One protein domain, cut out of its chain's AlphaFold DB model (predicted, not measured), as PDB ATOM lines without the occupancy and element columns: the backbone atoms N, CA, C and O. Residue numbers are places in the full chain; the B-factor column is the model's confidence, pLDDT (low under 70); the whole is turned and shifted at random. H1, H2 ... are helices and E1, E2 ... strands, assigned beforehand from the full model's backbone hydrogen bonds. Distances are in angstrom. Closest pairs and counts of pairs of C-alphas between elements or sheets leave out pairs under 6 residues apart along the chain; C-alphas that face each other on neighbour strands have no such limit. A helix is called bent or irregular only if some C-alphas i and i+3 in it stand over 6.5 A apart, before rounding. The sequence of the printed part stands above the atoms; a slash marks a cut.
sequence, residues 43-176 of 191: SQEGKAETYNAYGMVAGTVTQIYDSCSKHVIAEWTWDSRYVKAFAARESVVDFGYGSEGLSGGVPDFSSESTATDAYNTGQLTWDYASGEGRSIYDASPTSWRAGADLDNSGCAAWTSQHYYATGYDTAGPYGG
ATOM      1  N   SER A  43     -29.773   6.334  52.632       87.94
ATOM      2  CA  SER A  43     -30.079   7.373  53.620       87.94
ATOM      3  C   SER A  43     -30.635   8.606  52.926       87.94
ATOM      4  O   SER A  43     -30.210   8.947  51.829       87.94
ATOM      5  N   GLN A  44     -31.601   9.276  53.550       90.00
ATOM      6  CA  GLN A  44     -31.996  10.602  53.092       90.00
ATOM      7  C   GLN A  44     -30.924  11.603  53.520       90.00
ATOM      8  O   GLN A  44     -30.570  11.649  54.697       90.00
ATOM      9  N   GLU A  45     -30.457  12.412  52.575       87.19
ATOM     10  CA  GLU A  45     -29.512  13.497  52.815       87.19
ATOM     11  C   GLU A  45     -30.186  14.837  52.542       87.19
ATOM     12  O   GLU A  45     -31.046  14.956  51.667       87.19
ATOM     13  N   GLY A  46     -29.802  15.861  53.297       84.00
ATOM     14  CA  GLY A  46     -30.396  17.178  53.153       84.00
ATOM     15  C   GLY A  46     -31.888  17.259  53.500       84.00
ATOM     16  O   GLY A  46     -32.538  16.340  54.014       84.00
ATOM     17  N   LYS A  47     -32.447  18.435  53.228       88.69
ATOM     18  CA  LYS A  47     -33.859  18.766  53.383       88.69
ATOM     19  C   LYS A  47     -34.576  18.601  52.052       88.69
ATOM     20  O   LYS A  47     -34.147  19.149  51.038       88.69
ATOM     21  N   ALA A  48     -35.693  17.888  52.107       90.00
ATOM     22  CA  ALA A  48     -36.640  17.766  51.011       90.00
ATOM     23  C   ALA A  48     -37.250  19.125  50.623       90.00
ATOM     24  O   ALA A  48     -37.303  20.035  51.455       90.00
ATOM     25  N   GLU A  49     -37.764  19.224  49.399       87.75
ATOM     26  CA  GLU A  49     -38.522  20.388  48.922       87.75
ATOM     27  C   GLU A  49     -39.875  19.967  48.353       87.75
ATOM     28  O   GLU A  49     -39.999  18.957  47.657       87.75
ATOM     29  N   THR A  50     -40.905  20.750  48.652       89.44
ATOM     30  CA  THR A  50     -42.263  20.546  48.165       89.44
ATOM     31  C   THR A  50     -42.503  21.368  46.904       89.44
ATOM     32  O   THR A  50     -42.440  22.594  46.907       89.44
ATOM     33  N   TYR A  51     -42.909  20.697  45.832       86.06
ATOM     34  CA  TYR A  51     -43.311  21.360  44.603       86.06
ATOM     35  C   TYR A  51     -44.796  21.711  44.654       86.06
ATOM     36  O   TYR A  51     -45.655  20.839  44.823       86.06
ATOM     37  N   ASN A  52     -45.122  22.985  44.450       86.88
ATOM     38  CA  ASN A  52     -46.502  23.439  44.336       86.88
ATOM     39  C   ASN A  52     -46.821  23.803  42.882       86.88
ATOM     40  O   ASN A  52     -46.129  24.623  42.282       86.88
ATOM     41  N   ALA A  53     -47.893  23.230  42.340       83.62
ATOM     42  CA  ALA A  53     -48.374  23.488  40.989       83.62
ATOM     43  C   ALA A  53     -49.897  23.619  40.983       83.62
ATOM     44  O   ALA A  53     -50.601  22.959  41.748       83.62
ATOM     45  N   TYR A  54     -50.414  24.496  40.121       83.50
ATOM     46  CA  TYR A  54     -51.857  24.680  39.928       83.50
ATOM     47  C   TYR A  54     -52.643  24.922  41.239       83.50
ATOM     48  O   TYR A  54     -53.784  24.492  41.383       83.50
ATOM     49  N   GLY A  55     -52.030  25.623  42.203       84.88
ATOM     50  CA  GLY A  55     -52.655  25.976  43.482       84.88
ATOM     51  C   GLY A  55     -52.672  24.867  44.543       84.88
ATOM     52  O   GLY A  55     -53.337  25.029  45.564       84.88
ATOM     53  N   MET A  56     -51.953  23.760  44.339       87.69
ATOM     54  CA  MET A  56     -51.820  22.687  45.328       87.69
ATOM     55  C   MET A  56     -50.424  22.055  45.309       87.69
ATOM     56  O   MET A  56     -49.608  22.341  44.438       87.69
ATOM     57  N   VAL A  57     -50.147  21.186  46.279       90.25
ATOM     58  CA  VAL A  57     -48.909  20.399  46.305       90.25
ATOM     59  C   VAL A  57     -48.971  19.351  45.199       90.25
ATOM     60  O   VAL A  57     -49.920  18.571  45.180       90.25
ATOM     61  N   ALA A  58     -47.983  19.341  44.306       89.12
ATOM     62  CA  ALA A  58     -47.833  18.333  43.258       89.12
ATOM     63  C   ALA A  58     -47.057  17.112  43.749       89.12
ATOM     64  O   ALA A  58     -47.436  15.972  43.480       89.12
ATOM     65  N   GLY A  59     -46.011  17.352  44.531       90.50
ATOM     66  CA  GLY A  59     -45.191  16.310  45.119       90.50
ATOM     67  C   GLY A  59     -44.049  16.889  45.933       90.50
ATOM     68  O   GLY A  59     -44.007  18.086  46.225       90.50
ATOM     69  N   THR A  60     -43.150  16.019  46.361       91.56
ATOM     70  CA  THR A  60     -41.964  16.369  47.141       91.56
ATOM     71  C   THR A  60     -40.759  15.684  46.527       91.56
ATOM     72  O   THR A  60     -40.816  14.485  46.257       91.56
ATOM     73  N   VAL A  61     -39.686  16.443  46.329       89.12
ATOM     74  CA  VAL A  61     -38.378  15.907  45.963       89.12
ATOM     75  C   VAL A  61     -37.552  15.693  47.225       89.12
ATOM     76  O   VAL A  61     -37.445  16.582  48.076       89.12
ATOM     77  N   THR A  62     -36.971  14.508  47.359       90.44
ATOM     78  CA  THR A  62     -36.001  14.162  48.394       90.44
ATOM     79  C   THR A  62     -34.686  13.756  47.733       90.44
ATOM     80  O   THR A  62     -34.633  13.357  46.567       90.44
ATOM     81  N   GLN A  63     -33.597  13.915  48.476       87.44
ATOM     82  CA  GLN A  63     -32.283  13.453  48.070       87.44
ATOM     83  C   GLN A  63     -31.946  12.220  48.892       87.44
ATOM     84  O   GLN A  63     -31.905  12.268  50.120       87.44
ATOM     85  N   ILE A  64     -31.691  11.116  48.205       88.38
ATOM     86  CA  ILE A  64     -31.286   9.856  48.804       88.38
ATOM     87  C   ILE A  64     -29.840   9.576  48.402       88.38
ATOM     88  O   ILE A  64     -29.451   9.736  47.251       88.38
ATOM     89  N   TYR A  65     -29.023   9.148  49.351       85.44
ATOM     90  CA  TYR A  65     -27.686   8.645  49.105       85.44
ATOM     91  C   TYR A  65     -27.668   7.136  49.281       85.44
ATOM     92  O   TYR A  65     -27.990   6.625  50.352       85.44
ATOM     93  N   ASP A  66     -27.286   6.413  48.233       86.12
ATOM     94  CA  ASP A  66     -27.003   4.989  48.330       86.12
ATOM     95  C   ASP A  66     -25.511   4.790  48.590       86.12
ATOM     96  O   ASP A  66     -24.679   4.883  47.688       86.12
ATOM     97  N   SER A  67     -25.162   4.480  49.834       83.25
ATOM     98  CA  SER A  67     -23.774   4.231  50.230       83.25
ATOM     99  C   SER A  67     -23.198   2.914  49.693       83.25
ATOM    100  O   SER A  67     -21.976   2.748  49.739       83.25
ATOM    101  N   CYS A  68     -24.019   1.996  49.163       82.69
ATOM    102  CA  CYS A  68     -23.538   0.774  48.505       82.69
ATOM    103  C   CYS A  68     -22.948   1.085  47.133       82.69
ATOM    104  O   CYS A  68     -21.872   0.599  46.787       82.69
ATOM    105  N   SER A  69     -23.656   1.909  46.364       79.56
ATOM    106  CA  SER A  69     -23.285   2.287  45.001       79.56
ATOM    107  C   SER A  69     -22.595   3.656  44.915       79.56
ATOM    108  O   SER A  69     -22.022   3.998  43.886       79.56
ATOM    109  N   LYS A  70     -22.570   4.406  46.025       78.38
ATOM    110  CA  LYS A  70     -22.039   5.773  46.159       78.38
ATOM    111  C   LYS A  70     -22.745   6.791  45.256       78.38
ATOM    112  O   LYS A  70     -22.121   7.766  44.830       78.38
ATOM    113  N   HIS A  71     -24.033   6.585  44.993       79.25
ATOM    114  CA  HIS A  71     -24.842   7.444  44.129       79.25
ATOM    115  C   HIS A  71     -25.780   8.359  44.907       79.25
ATOM    116  O   HIS A  71     -26.279   8.008  45.978       79.25
ATOM    117  N   VAL A  72     -26.051   9.522  44.312       80.00
ATOM    118  CA  VAL A  72     -27.173  10.379  44.695       80.00
ATOM    119  C   VAL A  72     -28.371   9.994  43.849       80.00
ATOM    120  O   VAL A  72     -28.266   9.789  42.639       80.00
ATOM    121  N   ILE A  73     -29.503   9.898  44.520       83.69
ATOM    122  CA  ILE A  73     -30.797   9.558  43.972       83.69
ATOM    123  C   ILE A  73     -31.716  10.740  44.267       83.69
ATOM    124  O   ILE A  73     -31.832  11.178  45.411       83.69
ATOM    125  N   ALA A  74     -32.339  11.275  43.231       85.19
ATOM    126  CA  ALA A  74     -33.461  12.182  43.343       85.19
ATOM    127  C   ALA A  74     -34.720  11.322  43.427       85.19
ATOM    128  O   ALA A  74     -35.058  10.602  42.488       85.19
ATOM    129  N   GLU A  75     -35.396  11.367  44.565       88.38
ATOM    130  CA  GLU A  75     -36.651  10.656  44.766       88.38
ATOM    131  C   GLU A  75     -37.790  11.669  44.710       88.38
ATOM    132  O   GLU A  75     -37.796  12.674  45.422       88.38
ATOM    133  N   TRP A  76     -38.772  11.409  43.858       90.06
ATOM    134  CA  TRP A  76     -39.993  12.188  43.780       90.06
ATOM    135  C   TRP A  76     -41.143  11.383  44.348       90.06
ATOM    136  O   TRP A  76     -41.401  10.259  43.917       90.06
ATOM    137  N   THR A  77     -41.879  11.987  45.273       91.94
ATOM    138  CA  THR A  77     -43.138  11.443  45.774       91.94
ATOM    139  C   THR A  77     -44.291  12.353  45.378       91.94
ATOM    140  O   THR A  77     -44.399  13.480  45.865       91.94
ATOM    141  N   TRP A  78     -45.179  11.856  44.521       89.31
ATOM    142  CA  TRP A  78     -46.393  12.552  44.111       89.31
ATOM    143  C   TRP A  78     -47.377  12.727  45.278       89.31
ATOM    144  O   TRP A  78     -47.631  11.796  46.048       89.31
ATOM    145  N   ASP A  79     -48.029  13.888  45.367       93.06
ATOM    146  CA  ASP A  79     -49.185  14.055  46.250       93.06
ATOM    147  C   ASP A  79     -50.388  13.318  45.647       93.06
ATOM    148  O   ASP A  79     -50.838  13.582  44.530       93.06
ATOM    149  N   SER A  80     -50.951  12.385  46.415       89.88
ATOM    150  CA  SER A  80     -52.077  11.561  45.957       89.88
ATOM    151  C   SER A  80     -53.311  12.367  45.519       89.88
ATOM    152  O   SER A  80     -54.099  11.885  44.702       89.88
ATOM    153  N   ARG A  81     -53.518  13.583  46.044       91.38
ATOM    154  CA  ARG A  81     -54.621  14.467  45.640       91.38
ATOM    155  C   ARG A  81     -54.318  15.127  44.302       91.38
ATOM    156  O   ARG A  81     -55.240  15.277  43.507       91.38
ATOM    157  N   TYR A  82     -53.059  15.482  44.050       89.19
ATOM    158  CA  TYR A  82     -52.627  16.019  42.763       89.19
ATOM    159  C   TYR A  82     -52.811  14.988  41.657       89.19
ATOM    160  O   TYR A  82     -53.489  15.264  40.671       89.19
ATOM    161  N   VAL A  83     -52.311  13.767  41.873       89.31
ATOM    162  CA  VAL A  83     -52.463  12.649  40.928       89.31
ATOM    163  C   VAL A  83     -53.935  12.421  40.597       89.31
ATOM    164  O   VAL A  83     -54.308  12.376  39.432       89.31
ATOM    165  N   LYS A  84     -54.817  12.381  41.603       88.56
ATOM    166  CA  LYS A  84     -56.264  12.226  41.371       88.56
ATOM    167  C   LYS A  84     -56.887  13.380  40.582       88.56
ATOM    168  O   LYS A  84     -57.802  13.141  39.802       88.56
ATOM    169  N   ALA A  85     -56.439  14.613  40.806       85.12
ATOM    170  CA  ALA A  85     -56.980  15.793  40.135       85.12
ATOM    171  C   ALA A  85     -56.461  15.957  38.697       85.12
ATOM    172  O   ALA A  85     -57.166  16.512  37.854       85.12
ATOM    173  N   PHE A  86     -55.248  15.475  38.415       83.81
ATOM    174  CA  PHE A  86     -54.516  15.791  37.188       83.81
ATOM    175  C   PHE A  86     -54.044  14.573  36.382       83.81
ATOM    176  O   PHE A  86     -53.399  14.761  35.356       83.81
ATOM    177  N   ALA A  87     -54.432  13.345  36.750       76.12
ATOM    178  CA  ALA A  87     -54.091  12.122  36.010       76.12
ATOM    179  C   ALA A  87     -54.431  12.191  34.511       76.12
ATOM    180  O   ALA A  87     -53.695  11.675  33.690       76.12
ATOM    181  N   ALA A  88     -55.522  12.859  34.125       75.19
ATOM    182  CA  ALA A  88     -55.908  12.974  32.716       75.19
ATOM    183  C   ALA A  88     -55.037  13.948  31.894       75.19
ATOM    184  O   ALA A  88     -55.236  14.058  30.688       75.19
ATOM    185  N   ARG A  89     -54.136  14.707  32.534       71.06
ATOM    186  CA  ARG A  89     -53.308  15.736  31.881       71.06
ATOM    187  C   ARG A  89     -51.885  15.273  31.581       71.06
ATOM    188  O   ARG A  89     -51.147  16.065  31.015       71.06
ATOM    189  N   GLU A  90     -51.526  14.044  31.959       77.06
ATOM    190  CA  GLU A  90     -50.189  13.478  31.731       77.06
ATOM    191  C   GLU A  90     -49.063  14.379  32.257       77.06
ATOM    192  O   GLU A  90     -48.068  14.583  31.577       77.06
ATOM    193  N   SER A  91     -49.212  14.937  33.470       80.25
ATOM    194  CA  SER A  91     -48.129  15.736  34.054       80.25
ATOM    195  C   SER A  91     -46.857  14.905  34.196       80.25
ATOM    196  O   SER A  91     -46.925  13.787  34.716       80.25
ATOM    197  N   VAL A  92     -45.724  15.468  33.791       82.44
ATOM    198  CA  VAL A  92     -44.416  14.798  33.750       82.44
ATOM    199  C   VAL A  92     -43.470  15.461  34.738       82.44
ATOM    200  O   VAL A  92     -43.408  16.683  34.806       82.44
ATOM    201  N   VAL A  93     -42.744  14.669  35.521       81.62
ATOM    202  CA  VAL A  93     -41.674  15.147  36.399       81.62
ATOM    203  C   VAL A  93     -40.333  14.741  35.826       81.62
ATOM    204  O   VAL A  93     -40.070  13.549  35.663       81.62
ATOM    205  N   ASP A  94     -39.499  15.746  35.610       81.44
ATOM    206  CA  ASP A  94     -38.111  15.641  35.205       81.44
ATOM    207  C   ASP A  94     -37.199  15.777  36.432       81.44
ATOM    208  O   ASP A  94     -37.373  16.675  37.258       81.44
ATOM    209  N   PHE A  95     -36.188  14.916  36.557       78.00
ATOM    210  CA  PHE A  95     -35.261  14.909  37.700       78.00
ATOM    211  C   PHE A  95     -33.925  15.576  37.376       78.00
ATOM    212  O   PHE A  95     -33.370  15.358  36.309       78.00
ATOM    213  N   GLY A  96     -33.360  16.336  38.314       75.62
ATOM    214  CA  GLY A  96     -32.091  17.043  38.130       75.62
ATOM    215  C   GLY A  96     -31.143  16.923  39.321       75.62
ATOM    216  O   GLY A  96     -31.556  16.638  40.445       75.62
ATOM    217  N   TYR A  97     -29.856  17.201  39.086       77.69
ATOM    218  CA  TYR A  97     -28.816  17.245  40.122       77.69
ATOM    219  C   TYR A  97     -27.918  18.466  39.956       77.69
ATOM    220  O   TYR A  97     -27.688  18.932  38.839       77.69
ATOM    221  N   GLY A  98     -27.360  18.954  41.061       74.44
ATOM    222  CA  GLY A  98     -26.337  19.998  41.039       74.44
ATOM    223  C   GLY A  98     -25.319  19.831  42.160       74.44
ATOM    224  O   GLY A  98     -25.661  19.353  43.237       74.44
ATOM    225  N   SER A  99     -24.085  20.265  41.918       71.88
ATOM    226  CA  SER A  99     -23.022  20.409  42.917       71.88
ATOM    227  C   SER A  99     -22.463  21.831  42.852       71.88
ATOM    228  O   SER A  99     -22.503  22.461  41.792       71.88
ATOM    229  N   GLU A 100     -21.862  22.337  43.933       62.66
ATOM    230  CA  GLU A 100     -20.905  23.447  43.787       62.66
ATOM    231  C   GLU A 100     -19.758  23.031  42.845       62.66
ATOM    232  O   GLU A 100     -19.620  21.854  42.533       62.66
ATOM    233  N   GLY A 101     -18.957  23.965  42.326       51.53
ATOM    234  CA  GLY A 101     -17.722  23.696  41.559       51.53
ATOM    235  C   GLY A 101     -17.832  22.972  40.202       51.53
ATOM    236  O   GLY A 101     -16.910  23.085  39.397       51.53
ATOM    237  N   LEU A 102     -18.955  22.329  39.869       51.69
ATOM    238  CA  LEU A 102     -19.292  21.987  38.488       51.69
ATOM    239  C   LEU A 102     -19.851  23.248  37.827       51.69
ATOM    240  O   LEU A 102     -21.058  23.496  37.809       51.69
ATOM    241  N   SER A 103     -18.951  24.090  37.314       34.09
ATOM    242  CA  SER A 103     -19.302  25.220  36.454       34.09
ATOM    243  C   SER A 103     -20.108  24.701  35.260       34.09
ATOM    244  O   SER A 103     -19.541  24.151  34.318       34.09
ATOM    245  N   GLY A 104     -21.431  24.839  35.325       37.47
ATOM    246  CA  GLY A 104     -22.337  24.375  34.278       37.47
ATOM    247  C   GLY A 104     -23.019  23.039  34.554       37.47
ATOM    248  O   GLY A 104     -23.268  22.310  33.601       37.47
ATOM    249  N   GLY A 105     -23.363  22.725  35.809       41.94
ATOM    250  CA  GLY A 105     -24.401  21.734  36.105       41.94
ATOM    251  C   GLY A 105     -25.745  22.169  35.511       41.94
ATOM    252  O   GLY A 105     -26.620  22.656  36.222       41.94
ATOM    253  N   VAL A 106     -25.883  22.062  34.188       42.59
ATOM    254  CA  VAL A 106     -27.183  21.948  33.539       42.59
ATOM    255  C   VAL A 106     -27.811  20.724  34.194       42.59
ATOM    256  O   VAL A 106     -27.153  19.678  34.216       42.59
ATOM    257  N   PRO A 107     -29.000  20.838  34.799       52.41
ATOM    258  CA  PRO A 107     -29.664  19.662  35.322       52.41
ATOM    259  C   PRO A 107     -29.815  18.681  34.159       52.41
ATOM    260  O   PRO A 107     -30.377  19.030  33.121       52.41
ATOM    261  N   ASP A 108     -29.236  17.494  34.299       52.91
ATOM    262  CA  ASP A 108     -29.467  16.416  33.349       52.91
ATOM    263  C   ASP A 108     -30.842  15.827  33.662       52.91
ATOM    264  O   ASP A 108     -30.978  14.906  34.467       52.91
ATOM    265  N   PHE A 109     -31.858  16.464  33.086       57.22
ATOM    266  CA  PHE A 109     -33.230  15.990  33.057       57.22
ATOM    267  C   PHE A 109     -33.328  14.893  31.998       57.22
ATOM    268  O   PHE A 109     -33.496  15.171  30.813       57.22
ATOM    269  N   SER A 110     -33.131  13.644  32.414       52.84
ATOM    270  CA  SER A 110     -33.093  12.490  31.500       52.84
ATOM    271  C   SER A 110     -34.052  11.363  31.873       52.84
ATOM    272  O   SER A 110     -34.136  10.365  31.157       52.84
ATOM    273  N   SER A 111     -34.817  11.528  32.951       61.03
ATOM    274  CA  SER A 111     -35.847  10.577  33.362       61.03
ATOM    275  C   SER A 111     -37.156  11.277  33.671       61.03
ATOM    276  O   SER A 111     -37.154  12.292  34.367       61.03
ATOM    277  N   GLU A 112     -38.243  10.656  33.236       66.31
ATOM    278  CA  GLU A 112     -39.604  11.154  33.364       66.31
ATOM    279  C   GLU A 112     -40.412  10.231  34.292       66.31
ATOM    280  O   GLU A 112     -40.359   9.002  34.185       66.31
ATOM    281  N   SER A 113     -41.183  10.812  35.209       68.50
ATOM    282  CA  SER A 113     -42.279  10.133  35.915       68.50
ATOM    283  C   SER A 113     -43.586  10.819  35.552       68.50
ATOM    284  O   SER A 113     -43.648  12.043  35.611       68.50
ATOM    285  N   THR A 114     -44.639  10.071  35.210       77.25
ATOM    286  CA  THR A 114     -45.933  10.679  34.872       77.25
ATOM    287  C   THR A 114     -46.972  10.504  35.981       77.25
ATOM    288  O   THR A 114     -47.087   9.449  36.614       77.25
ATOM    289  N   ALA A 115     -47.801  11.529  36.193       67.75
ATOM    290  CA  ALA A 115     -48.947  11.453  37.100       67.75
ATOM    291  C   ALA A 115     -49.966  10.384  36.650       67.75
ATOM    292  O   ALA A 115     -50.669   9.805  37.479       67.75
ATOM    293  N   THR A 116     -50.037  10.102  35.347       73.94
ATOM    294  CA  THR A 116     -50.877   9.044  34.772       73.94
ATOM    295  C   THR A 116     -50.407   7.661  35.208       73.94
ATOM    296  O   THR A 116     -51.219   6.850  35.659       73.94
ATOM    297  N   ASP A 117     -49.101   7.400  35.147       77.50
ATOM    298  CA  ASP A 117     -48.528   6.137  35.616       77.50
ATOM    299  C   ASP A 117     -48.751   5.964  37.117       77.50
ATOM    300  O   ASP A 117     -49.126   4.877  37.567       77.50
ATOM    301  N   ALA A 118     -48.633   7.047  37.888       73.75
ATOM    302  CA  ALA A 118     -48.957   7.048  39.313       73.75
ATOM    303  C   ALA A 118     -50.400   6.724  39.624       73.75
ATOM    304  O   ALA A 118     -50.692   5.943  40.534       73.75
ATOM    305  N   TYR A 119     -51.316   7.265  38.837       75.75
ATOM    306  CA  TYR A 119     -52.722   6.949  38.975       75.75
ATOM    307  C   TYR A 119     -53.017   5.478  38.650       75.75
ATOM    308  O   TYR A 119     -53.730   4.812  39.402       75.75
ATOM    309  N   ASN A 120     -52.452   4.964  37.557       83.38
ATOM    310  CA  ASN A 120     -52.745   3.621  37.056       83.38
ATOM    311  C   ASN A 120     -52.112   2.511  37.901       83.38
ATOM    312  O   ASN A 120     -52.718   1.457  38.094       83.38
ATOM    313  N   THR A 121     -50.895   2.731  38.397       82.62
ATOM    314  CA  THR A 121     -50.146   1.732  39.176       82.62
ATOM    315  C   THR A 121     -50.386   1.854  40.680       82.62
ATOM    316  O   THR A 121     -50.172   0.891  41.416       82.62
ATOM    317  N   GLY A 122     -50.812   3.028  41.156       79.94
ATOM    318  CA  GLY A 122     -50.871   3.355  42.581       79.94
ATOM    319  C   GLY A 122     -49.496   3.543  43.234       79.94
ATOM    320  O   GLY A 122     -49.432   3.852  44.425       79.94
ATOM    321  N   GLN A 123     -48.403   3.375  42.486       85.25
ATOM    322  CA  GLN A 123     -47.072   3.778  42.917       85.25
ATOM    323  C   GLN A 123     -47.050   5.309  42.958       85.25
ATOM    324  O   GLN A 123     -47.525   5.950  42.034       85.25
ATOM    325  N   LEU A 124     -46.581   5.915  44.049       85.25
ATOM    326  CA  LEU A 124     -46.486   7.381  44.163       85.25
ATOM    327  C   LEU A 124     -45.040   7.876  44.198       85.25
ATOM    328  O   LEU A 124     -44.817   9.076  44.076       85.25
ATOM    329  N   THR A 125     -44.081   6.963  44.339       82.69
ATOM    330  CA  THR A 125     -42.668   7.280  44.531       82.69
ATOM    331  C   THR A 125     -41.840   6.755  43.366       82.69
ATOM    332  O   THR A 125     -41.960   5.585  42.987       82.69
ATOM    333  N   TRP A 126     -41.000   7.628  42.815       78.81
ATOM    334  CA  TRP A 126     -40.046   7.327  41.755       78.81
ATOM    335  C   TRP A 126     -38.663   7.775  42.165       78.81
ATOM    336  O   TRP A 126     -38.455   8.935  42.506       78.81
ATOM    337  N   ASP A 127     -37.731   6.840  42.067       80.38
ATOM    338  CA  ASP A 127     -36.317   7.092  42.237       80.38
ATOM    339  C   ASP A 127     -35.679   7.266  40.869       80.38
ATOM    340  O   ASP A 127     -35.796   6.390  40.005       80.38
ATOM    341  N   TYR A 128     -34.934   8.346  40.702       74.12
ATOM    342  CA  TYR A 128     -33.925   8.438  39.669       74.12
ATOM    343  C   TYR A 128     -32.561   8.480  40.336       74.12
ATOM    344  O   TYR A 128     -32.404   9.173  41.328       74.12
ATOM    345  N   ALA A 129     -31.575   7.751  39.822       67.19
ATOM    346  CA  ALA A 129     -30.173   7.934  40.203       67.19
ATOM    347  C   ALA A 129     -29.511   8.863  39.181       67.19
ATOM    348  O   ALA A 129     -29.966   8.917  38.045       67.19
ATOM    349  N   SER A 130     -28.446   9.576  39.541       60.81
ATOM    350  CA  SER A 130     -27.768  10.574  38.692       60.81
ATOM    351  C   SER A 130     -27.076  10.052  37.409       60.81
ATOM    352  O   SER A 130     -26.032  10.580  37.030       60.81
ATOM    353  N   GLY A 131     -27.617   9.026  36.742       55.84
ATOM    354  CA  GLY A 131     -27.030   8.373  35.570       55.84
ATOM    355  C   GLY A 131     -25.737   7.603  35.876       55.84
ATOM    356  O   GLY A 131     -25.212   7.642  36.991       55.84
ATOM    357  N   GLU A 132     -25.228   6.864  34.882       44.06
ATOM    358  CA  GLU A 132     -24.063   5.972  35.004       44.06
ATOM    359  C   GLU A 132     -22.836   6.660  35.644       44.06
ATOM    360  O   GLU A 132     -22.259   7.607  35.111       44.06
ATOM    361  N   GLY A 133     -22.371   6.123  36.775       45.78
ATOM    362  CA  GLY A 133     -20.955   6.193  37.145       45.78
ATOM    363  C   GLY A 133     -20.448   7.439  37.876       45.78
ATOM    364  O   GLY A 133     -19.250   7.499  38.148       45.78
ATOM    365  N   ARG A 134     -21.282   8.411  38.268       51.22
ATOM    366  CA  ARG A 134     -20.809   9.470  39.185       51.22
ATOM    367  C   ARG A 134     -20.911   9.009  40.637       51.22
ATOM    368  O   ARG A 134     -21.948   9.149  41.281       51.22
ATOM    369  N   SER A 135     -19.814   8.441  41.137       56.75
ATOM    370  CA  SER A 135     -19.570   8.302  42.576       56.75
ATOM    371  C   SER A 135     -19.444   9.700  43.178       56.75
ATOM    372  O   SER A 135     -18.680  10.532  42.684       56.75
ATOM    373  N   ILE A 136     -20.182   9.973  44.253       63.91
ATOM    374  CA  ILE A 136     -20.164  11.270  44.946       63.91
ATOM    375  C   ILE A 136     -18.761  11.709  45.389       63.91
ATOM    376  O   ILE A 136     -18.469  12.900  45.470       63.91
ATOM    377  N   TYR A 137     -17.892  10.734  45.663       58.91
ATOM    378  CA  TYR A 137     -16.510  10.958  46.081       58.91
ATOM    379  C   TYR A 137     -15.554  11.165  44.905       58.91
ATOM    380  O   TYR A 137     -14.435  11.627  45.114       58.91
ATOM    381  N   ASP A 138     -15.987  10.843  43.687       56.88
ATOM    382  CA  ASP A 138     -15.189  11.001  42.470       56.88
ATOM    383  C   ASP A 138     -15.437  12.384  41.835       56.88
ATOM    384  O   ASP A 138     -14.668  12.834  40.987       56.88
ATOM    385  N   ALA A 139     -16.490  13.088  42.270       56.72
ATOM    386  CA  ALA A 139     -16.784  14.458  41.877       56.72
ATOM    387  C   ALA A 139     -16.210  15.462  42.888       56.72
ATOM    388  O   ALA A 139     -16.472  15.389  44.087       56.72
ATOM    389  N   SER A 140     -15.437  16.429  42.389       55.53
ATOM    390  CA  SER A 140     -15.002  17.592  43.161       55.53
ATOM    391  C   SER A 140     -15.833  18.808  42.752       55.53
ATOM    392  O   SER A 140     -15.842  19.136  41.562       55.53
ATOM    393  N   PRO A 141     -16.479  19.505  43.701       64.62
ATOM    394  CA  PRO A 141     -16.633  19.197  45.124       64.62
ATOM    395  C   PRO A 141     -17.621  18.052  45.399       64.62
ATOM    396  O   PRO A 141     -18.552  17.800  44.641       64.62
ATOM    397  N   THR A 142     -17.466  17.429  46.568       75.44
ATOM    398  CA  THR A 142     -18.301  16.324  47.073       75.44
ATOM    399  C   THR A 142     -19.629  16.815  47.666       75.44
ATOM    400  O   THR A 142     -20.076  16.309  48.698       75.44
ATOM    401  N   SER A 143     -20.213  17.876  47.113       79.94
ATOM    402  CA  SER A 143     -21.478  18.433  47.599       79.94
ATOM    403  C   SER A 143     -22.533  18.299  46.524       79.94
ATOM    404  O   SER A 143     -22.238  18.581  45.373       79.94
ATOM    405  N   TRP A 144     -23.736  17.850  46.863       81.50
ATOM    406  CA  TRP A 144     -24.771  17.582  45.870       81.50
ATOM    407  C   TRP A 144     -26.154  17.949  46.385       81.50
ATOM    408  O   TRP A 144     -26.409  17.878  47.588       81.50
ATOM    409  N   ARG A 145     -27.036  18.301  45.451       81.38
ATOM    410  CA  ARG A 145     -28.477  18.427  45.652       81.38
ATOM    411  C   ARG A 145     -29.270  17.743  44.550       81.38
ATOM    412  O   ARG A 145     -28.853  17.774  43.390       81.38
ATOM    413  N   ALA A 146     -30.419  17.190  44.914       84.44
ATOM    414  CA  ALA A 146     -31.440  16.705  43.988       84.44
ATOM    415  C   ALA A 146     -32.480  17.794  43.687       84.44
ATOM    416  O   ALA A 146     -32.753  18.652  44.535       84.44
ATOM    417  N   GLY A 147     -33.081  17.741  42.504       83.62
ATOM    418  CA  GLY A 147     -34.190  18.603  42.121       83.62
ATOM    419  C   GLY A 147     -35.188  17.919  41.198       83.62
ATOM    420  O   GLY A 147     -34.906  16.862  40.637       83.62
ATOM    421  N   ALA A 148     -36.358  18.533  41.069       83.06
ATOM    422  CA  ALA A 148     -37.436  18.074  40.206       83.06
ATOM    423  C   ALA A 148     -38.109  19.267  39.515       83.06
ATOM    424  O   ALA A 148     -38.391  20.272  40.172       83.06
ATOM    425  N   ASP A 149     -38.371  19.159  38.215       83.38
ATOM    426  CA  ASP A 149     -39.180  20.097  37.430       83.38
ATOM    427  C   ASP A 149     -40.445  19.384  36.950       83.38
ATOM    428  O   ASP A 149     -40.408  18.215  36.586       83.38
ATOM    429  N   LEU A 150     -41.575  20.079  36.992       83.56
ATOM    430  CA  LEU A 150     -42.860  19.557  36.553       83.56
ATOM    431  C   LEU A 150     -43.232  20.200  35.219       83.56
ATOM    432  O   LEU A 150     -43.225  21.425  35.104       83.56
ATOM    433  N   ASP A 151     -43.630  19.385  34.251       81.94
ATOM    434  CA  ASP A 151     -44.093  19.786  32.922       81.94
ATOM    435  C   ASP A 151     -43.073  20.673  32.175       81.94
ATOM    436  O   ASP A 151     -43.466  21.577  31.431       81.94
ATOM    437  N   ASN A 152     -41.768  20.444  32.401       75.00
ATOM    438  CA  ASN A 152     -40.660  21.258  31.879       75.00
ATOM    439  C   ASN A 152     -40.920  22.770  32.051       75.00
ATOM    440  O   ASN A 152     -40.755  23.583  31.134       75.00
ATOM    441  N   SER A 153     -41.428  23.147  33.226       75.62
ATOM    442  CA  SER A 153     -41.865  24.513  33.506       75.62
ATOM    443  C   SER A 153     -40.706  25.505  33.632       75.62
ATOM    444  O   SER A 153     -40.924  26.720  33.598       75.62
ATOM    445  N   GLY A 154     -39.479  25.010  33.810       72.81
ATOM    446  CA  GLY A 154     -38.311  25.804  34.172       72.81
ATOM    447  C   GLY A 154     -38.290  26.207  35.651       72.81
ATOM    448  O   GLY A 154     -37.395  26.947  36.066       72.81
ATOM    449  N   CYS A 155     -39.249  25.739  36.457       76.25
ATOM    450  CA  CYS A 155     -39.379  26.048  37.878       76.25
ATOM    451  C   CYS A 155     -38.952  24.871  38.768       76.25
ATOM    452  O   CYS A 155     -39.733  24.397  39.591       76.25
ATOM    453  N   ALA A 156     -37.711  24.406  38.657       79.06
ATOM    454  CA  ALA A 156     -37.266  23.270  39.458       79.06
ATOM    455  C   ALA A 156     -37.337  23.543  40.977       79.06
ATOM    456  O   ALA A 156     -36.875  24.585  41.449       79.06
ATOM    457  N   ALA A 157     -37.877  22.589  41.737       83.81
ATOM    458  CA  ALA A 157     -37.738  22.515  43.189       83.81
ATOM    459  C   ALA A 157     -36.421  21.814  43.526       83.81
ATOM    460  O   ALA A 157     -36.176  20.712  43.036       83.81
ATOM    461  N   TRP A 158     -35.583  22.430  44.356       84.25
ATOM    462  CA  TRP A 158     -34.288  21.890  44.765       84.25
ATOM    463  C   TRP A 158     -34.260  21.591  46.256       84.25
ATOM    464  O   TRP A 158     -34.597  22.439  47.081       84.25
ATOM    465  N   THR A 159     -33.770  20.404  46.595       85.62
ATOM    466  CA  THR A 159     -33.382  20.036  47.963       85.62
ATOM    467  C   THR A 159     -32.216  20.894  48.465       85.62
ATOM    468  O   THR A 159     -31.554  21.594  47.688       85.62
ATOM    469  N   SER A 160     -31.950  20.858  49.775       85.31
ATOM    470  CA  SER A 160     -30.742  21.502  50.306       85.31
ATOM    471  C   SER A 160     -29.478  20.833  49.771       85.31
ATOM    472  O   SER A 160     -29.435  19.620  49.597       85.31
ATOM    473  N   GLN A 161     -28.410  21.598  49.612       83.75
ATOM    474  CA  GLN A 161     -27.122  21.064  49.193       83.75
ATOM    475  C   GLN A 161     -26.385  20.360  50.335       83.75
ATOM    476  O   GLN A 161     -25.918  21.005  51.273       83.75
ATOM    477  N   HIS A 162     -26.210  19.045  50.216       84.62
ATOM    478  CA  HIS A 162     -25.514  18.218  51.200       84.62
ATOM    479  C   HIS A 162     -24.027  18.055  50.865       84.62
ATOM    480  O   HIS A 162     -23.675  17.704  49.738       84.62
ATOM    481  N   TYR A 163     -23.145  18.254  51.844       83.94
ATOM    482  CA  TYR A 163     -21.700  18.053  51.726       83.94
ATOM    483  C   TYR A 163     -21.286  16.700  52.299       83.94
ATOM    484  O   TYR A 163     -21.136  16.544  53.507       83.94
ATOM    485  N   TYR A 164     -20.972  15.747  51.428       79.75
ATOM    486  CA  TYR A 164     -20.688  14.360  51.811       79.75
ATOM    487  C   TYR A 164     -19.341  14.164  52.517       79.75
ATOM    488  O   TYR A 164     -19.153  13.192  53.245       79.75
ATOM    489  N   ALA A 165     -18.397  15.094  52.345       78.94
ATOM    490  CA  ALA A 165     -17.129  15.070  53.072       78.94
ATOM    491  C   ALA A 165     -17.284  15.466  54.551       78.94
ATOM    492  O   ALA A 165     -16.519  14.996  55.393       78.94
ATOM    493  N   THR A 166     -18.248  16.337  54.870       80.69
ATOM    494  CA  THR A 166     -18.416  16.923  56.211       80.69
ATOM    495  C   THR A 166     -19.737  16.552  56.884       80.69
ATOM    496  O   THR A 166     -19.886  16.806  58.076       80.69
ATOM    497  N   GLY A 167     -20.688  15.971  56.149       79.81
ATOM    498  CA  GLY A 167     -22.036  15.637  56.617       79.81
ATOM    499  C   GLY A 167     -22.914  16.858  56.913       79.81
ATOM    500  O   GLY A 167     -23.829  16.763  57.724       79.81
ATOM    501  N   TYR A 168     -22.603  18.018  56.331       82.31
ATOM    502  CA  TYR A 168     -23.304  19.276  56.608       82.31
ATOM    503  C   TYR A 168     -24.150  19.720  55.414       82.31
ATOM    504  O   TYR A 168     -23.721  19.582  54.271       82.31
ATOM    505  N   ASP A 169     -25.314  20.311  55.687       82.81
ATOM    506  CA  ASP A 169     -26.212  20.861  54.672       82.81
ATOM    507  C   ASP A 169     -26.067  22.381  54.565       82.81
ATOM    508  O   ASP A 169     -26.152  23.109  55.556       82.81
ATOM    509  N   THR A 170     -25.926  22.872  53.341       73.44
ATOM    510  CA  THR A 170     -25.933  24.295  52.973       73.44
ATOM    511  C   THR A 170     -27.066  24.571  51.980       73.44
ATOM    512  O   THR A 170     -27.741  23.638  51.565       73.44
ATOM    513  N   ALA A 171     -27.241  25.844  51.596       66.62
ATOM    514  CA  ALA A 171     -28.033  26.332  50.458       66.62
ATOM    515  C   ALA A 171     -29.363  25.601  50.170       66.62
ATOM    516  O   ALA A 171     -29.388  24.491  49.645       66.62
ATOM    517  N   GLY A 172     -30.484  26.292  50.386       55.00
ATOM    518  CA  GLY A 172     -31.811  25.736  50.115       55.00
ATOM    519  C   GLY A 172     -32.351  24.825  51.216       55.00
ATOM    520  O   GLY A 172     -31.686  24.609  52.229       55.00
ATOM    521  N   PRO A 173     -33.589  24.341  51.070       53.69
ATOM    522  CA  PRO A 173     -34.245  24.089  49.792       53.69
ATOM    523  C   PRO A 173     -34.806  25.371  49.141       53.69
ATOM    524  O   PRO A 173     -34.997  26.383  49.824       53.69
ATOM    525  N   TYR A 174     -34.900  25.394  47.811       66.56
ATOM    526  CA  TYR A 174     -35.381  26.557  47.053       66.56
ATOM    527  C   TYR A 174     -35.955  26.164  45.692       66.56
ATOM    528  O   TYR A 174     -35.509  25.193  45.078       66.56
ATOM    529  N   GLY A 175     -36.877  26.975  45.169       60.19
ATOM    530  CA  GLY A 175     -37.476  26.782  43.851       60.19
ATOM    531  C   GLY A 175     -38.886  26.180  43.874       60.19
ATOM    532  O   GLY A 175     -39.418  25.805  44.915       60.19
ATOM    533  N   GLY A 176     -39.504  26.135  42.691       55.62
ATOM    534  CA  GLY A 176     -40.940  25.918  42.471       55.62
ATOM    535  C   GLY A 176     -41.633  27.165  41.898       55.62
ATOM    536  O   GLY A 176     -41.267  28.298  42.208       55.62
TER     537      GLY A 176
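AT A GLANCE: This is residues 43 to 176 of the 191 residues of an uncharacterized protein of Streptomyces sp. MMG1121 (UniProt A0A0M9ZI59). Two strongly twisted sheets, E1 E2 E3 E6 and E5 E4 E7 E8 E9, lie partly face to face as a narrow sandwich, with E7 over E2 and E3, and the small helices H1 and H2 sit together at one end. The longer strands run mostly along the long axis, and the unnamed residues 130 to 142 loop at the end away from the helices. The printed part has 134 residues, with two named helices and nine named strands that follow along the chain as E1 E2 E3 H1 E4 E5 H2 E6 E7 E8 E9, and its class is mixed, helices and strands. Both sheets are antiparallel throughout, in the orders E1 E2 E3 E6 and E5 E4 E7 E8 E9. The whole is compact, with a radius of gyration of the C-alphas of 14.4 A, yet elongated, spanning 43 by 27 by 23 A.

IN THESE COORDINATES: E1, residues 43 to 53, begins with C-alpha 43 at (-30.079, 7.373, 53.620), bends by 74 degrees at residue 46 and is 27.5 A long. E2, residues 56 to 66, is 30.6 A long, and E3, residues 71 to 78, 22.1 A. H1 is residues 80 to 89, 14.7 A, and is irregular, with C-alphas 85 and 88 8.0 A apart. E4, residues 92 to 98, is 20.2 A long; E5 is residues 112 to 114, H2 residues 115 to 121 and E6 residues 125 to 129. E7, residues 143 to 150, is 24.1 A long. E8 is residues 161 to 163, and E9, residues 168 to 170, ends with C-alpha 170 at (-25.933, 24.295, 52.973).

HOW THE PARTS SIT: E1, E2 and E3 form a meander, each strand the antiparallel neighbour of the one before; N 49 and O 61 are 3.0 A apart, N 62 and O 75 2.8 A. E6 is the other neighbour of E3, with N 74 and O 128 at 2.8 A. H1 stands up from this sheet over E2, its closest C-alphas those of Ala 58 and Tyr 82, 5.3 A. H2 only grazes the sheet. H1 and H2 touch at Ala 87 and Thr 116, C-alphas 4.6 A apart, and are only just about perpendicular, at 72 degrees. Every O i to N i+4 pair is within hydrogen-bond range in H2, and 4 of 6 in H1. In the other sheet, E4 and E5 are antiparallel neighbours, with N 93 and O 113 within hydrogen-bond range at 2.8 A, and E4 and E7 are antiparallel neighbours, with N 96 and O 147 within hydrogen-bond range at 2.8 A. E7, E8 and E9 form a second meander, with N 144 and O 162 at 2.9 A and N 163 and O 168 at 2.8 A. The closest C-alphas of E3 and E7 are those of Ala 74 and Ala 146, 5.0 A apart.

THE WHOLE: The C-alphas farthest apart, of Ala 88 and Thr 166, are 44.4 A apart. The printed part has no cut; the links E4 to E5 and E6 to E7 are long. The mean pLDDT of the printed part is 76.0, and it is under 70 at residues 100 to 113, 115, 129 to 141 and 171 to 176.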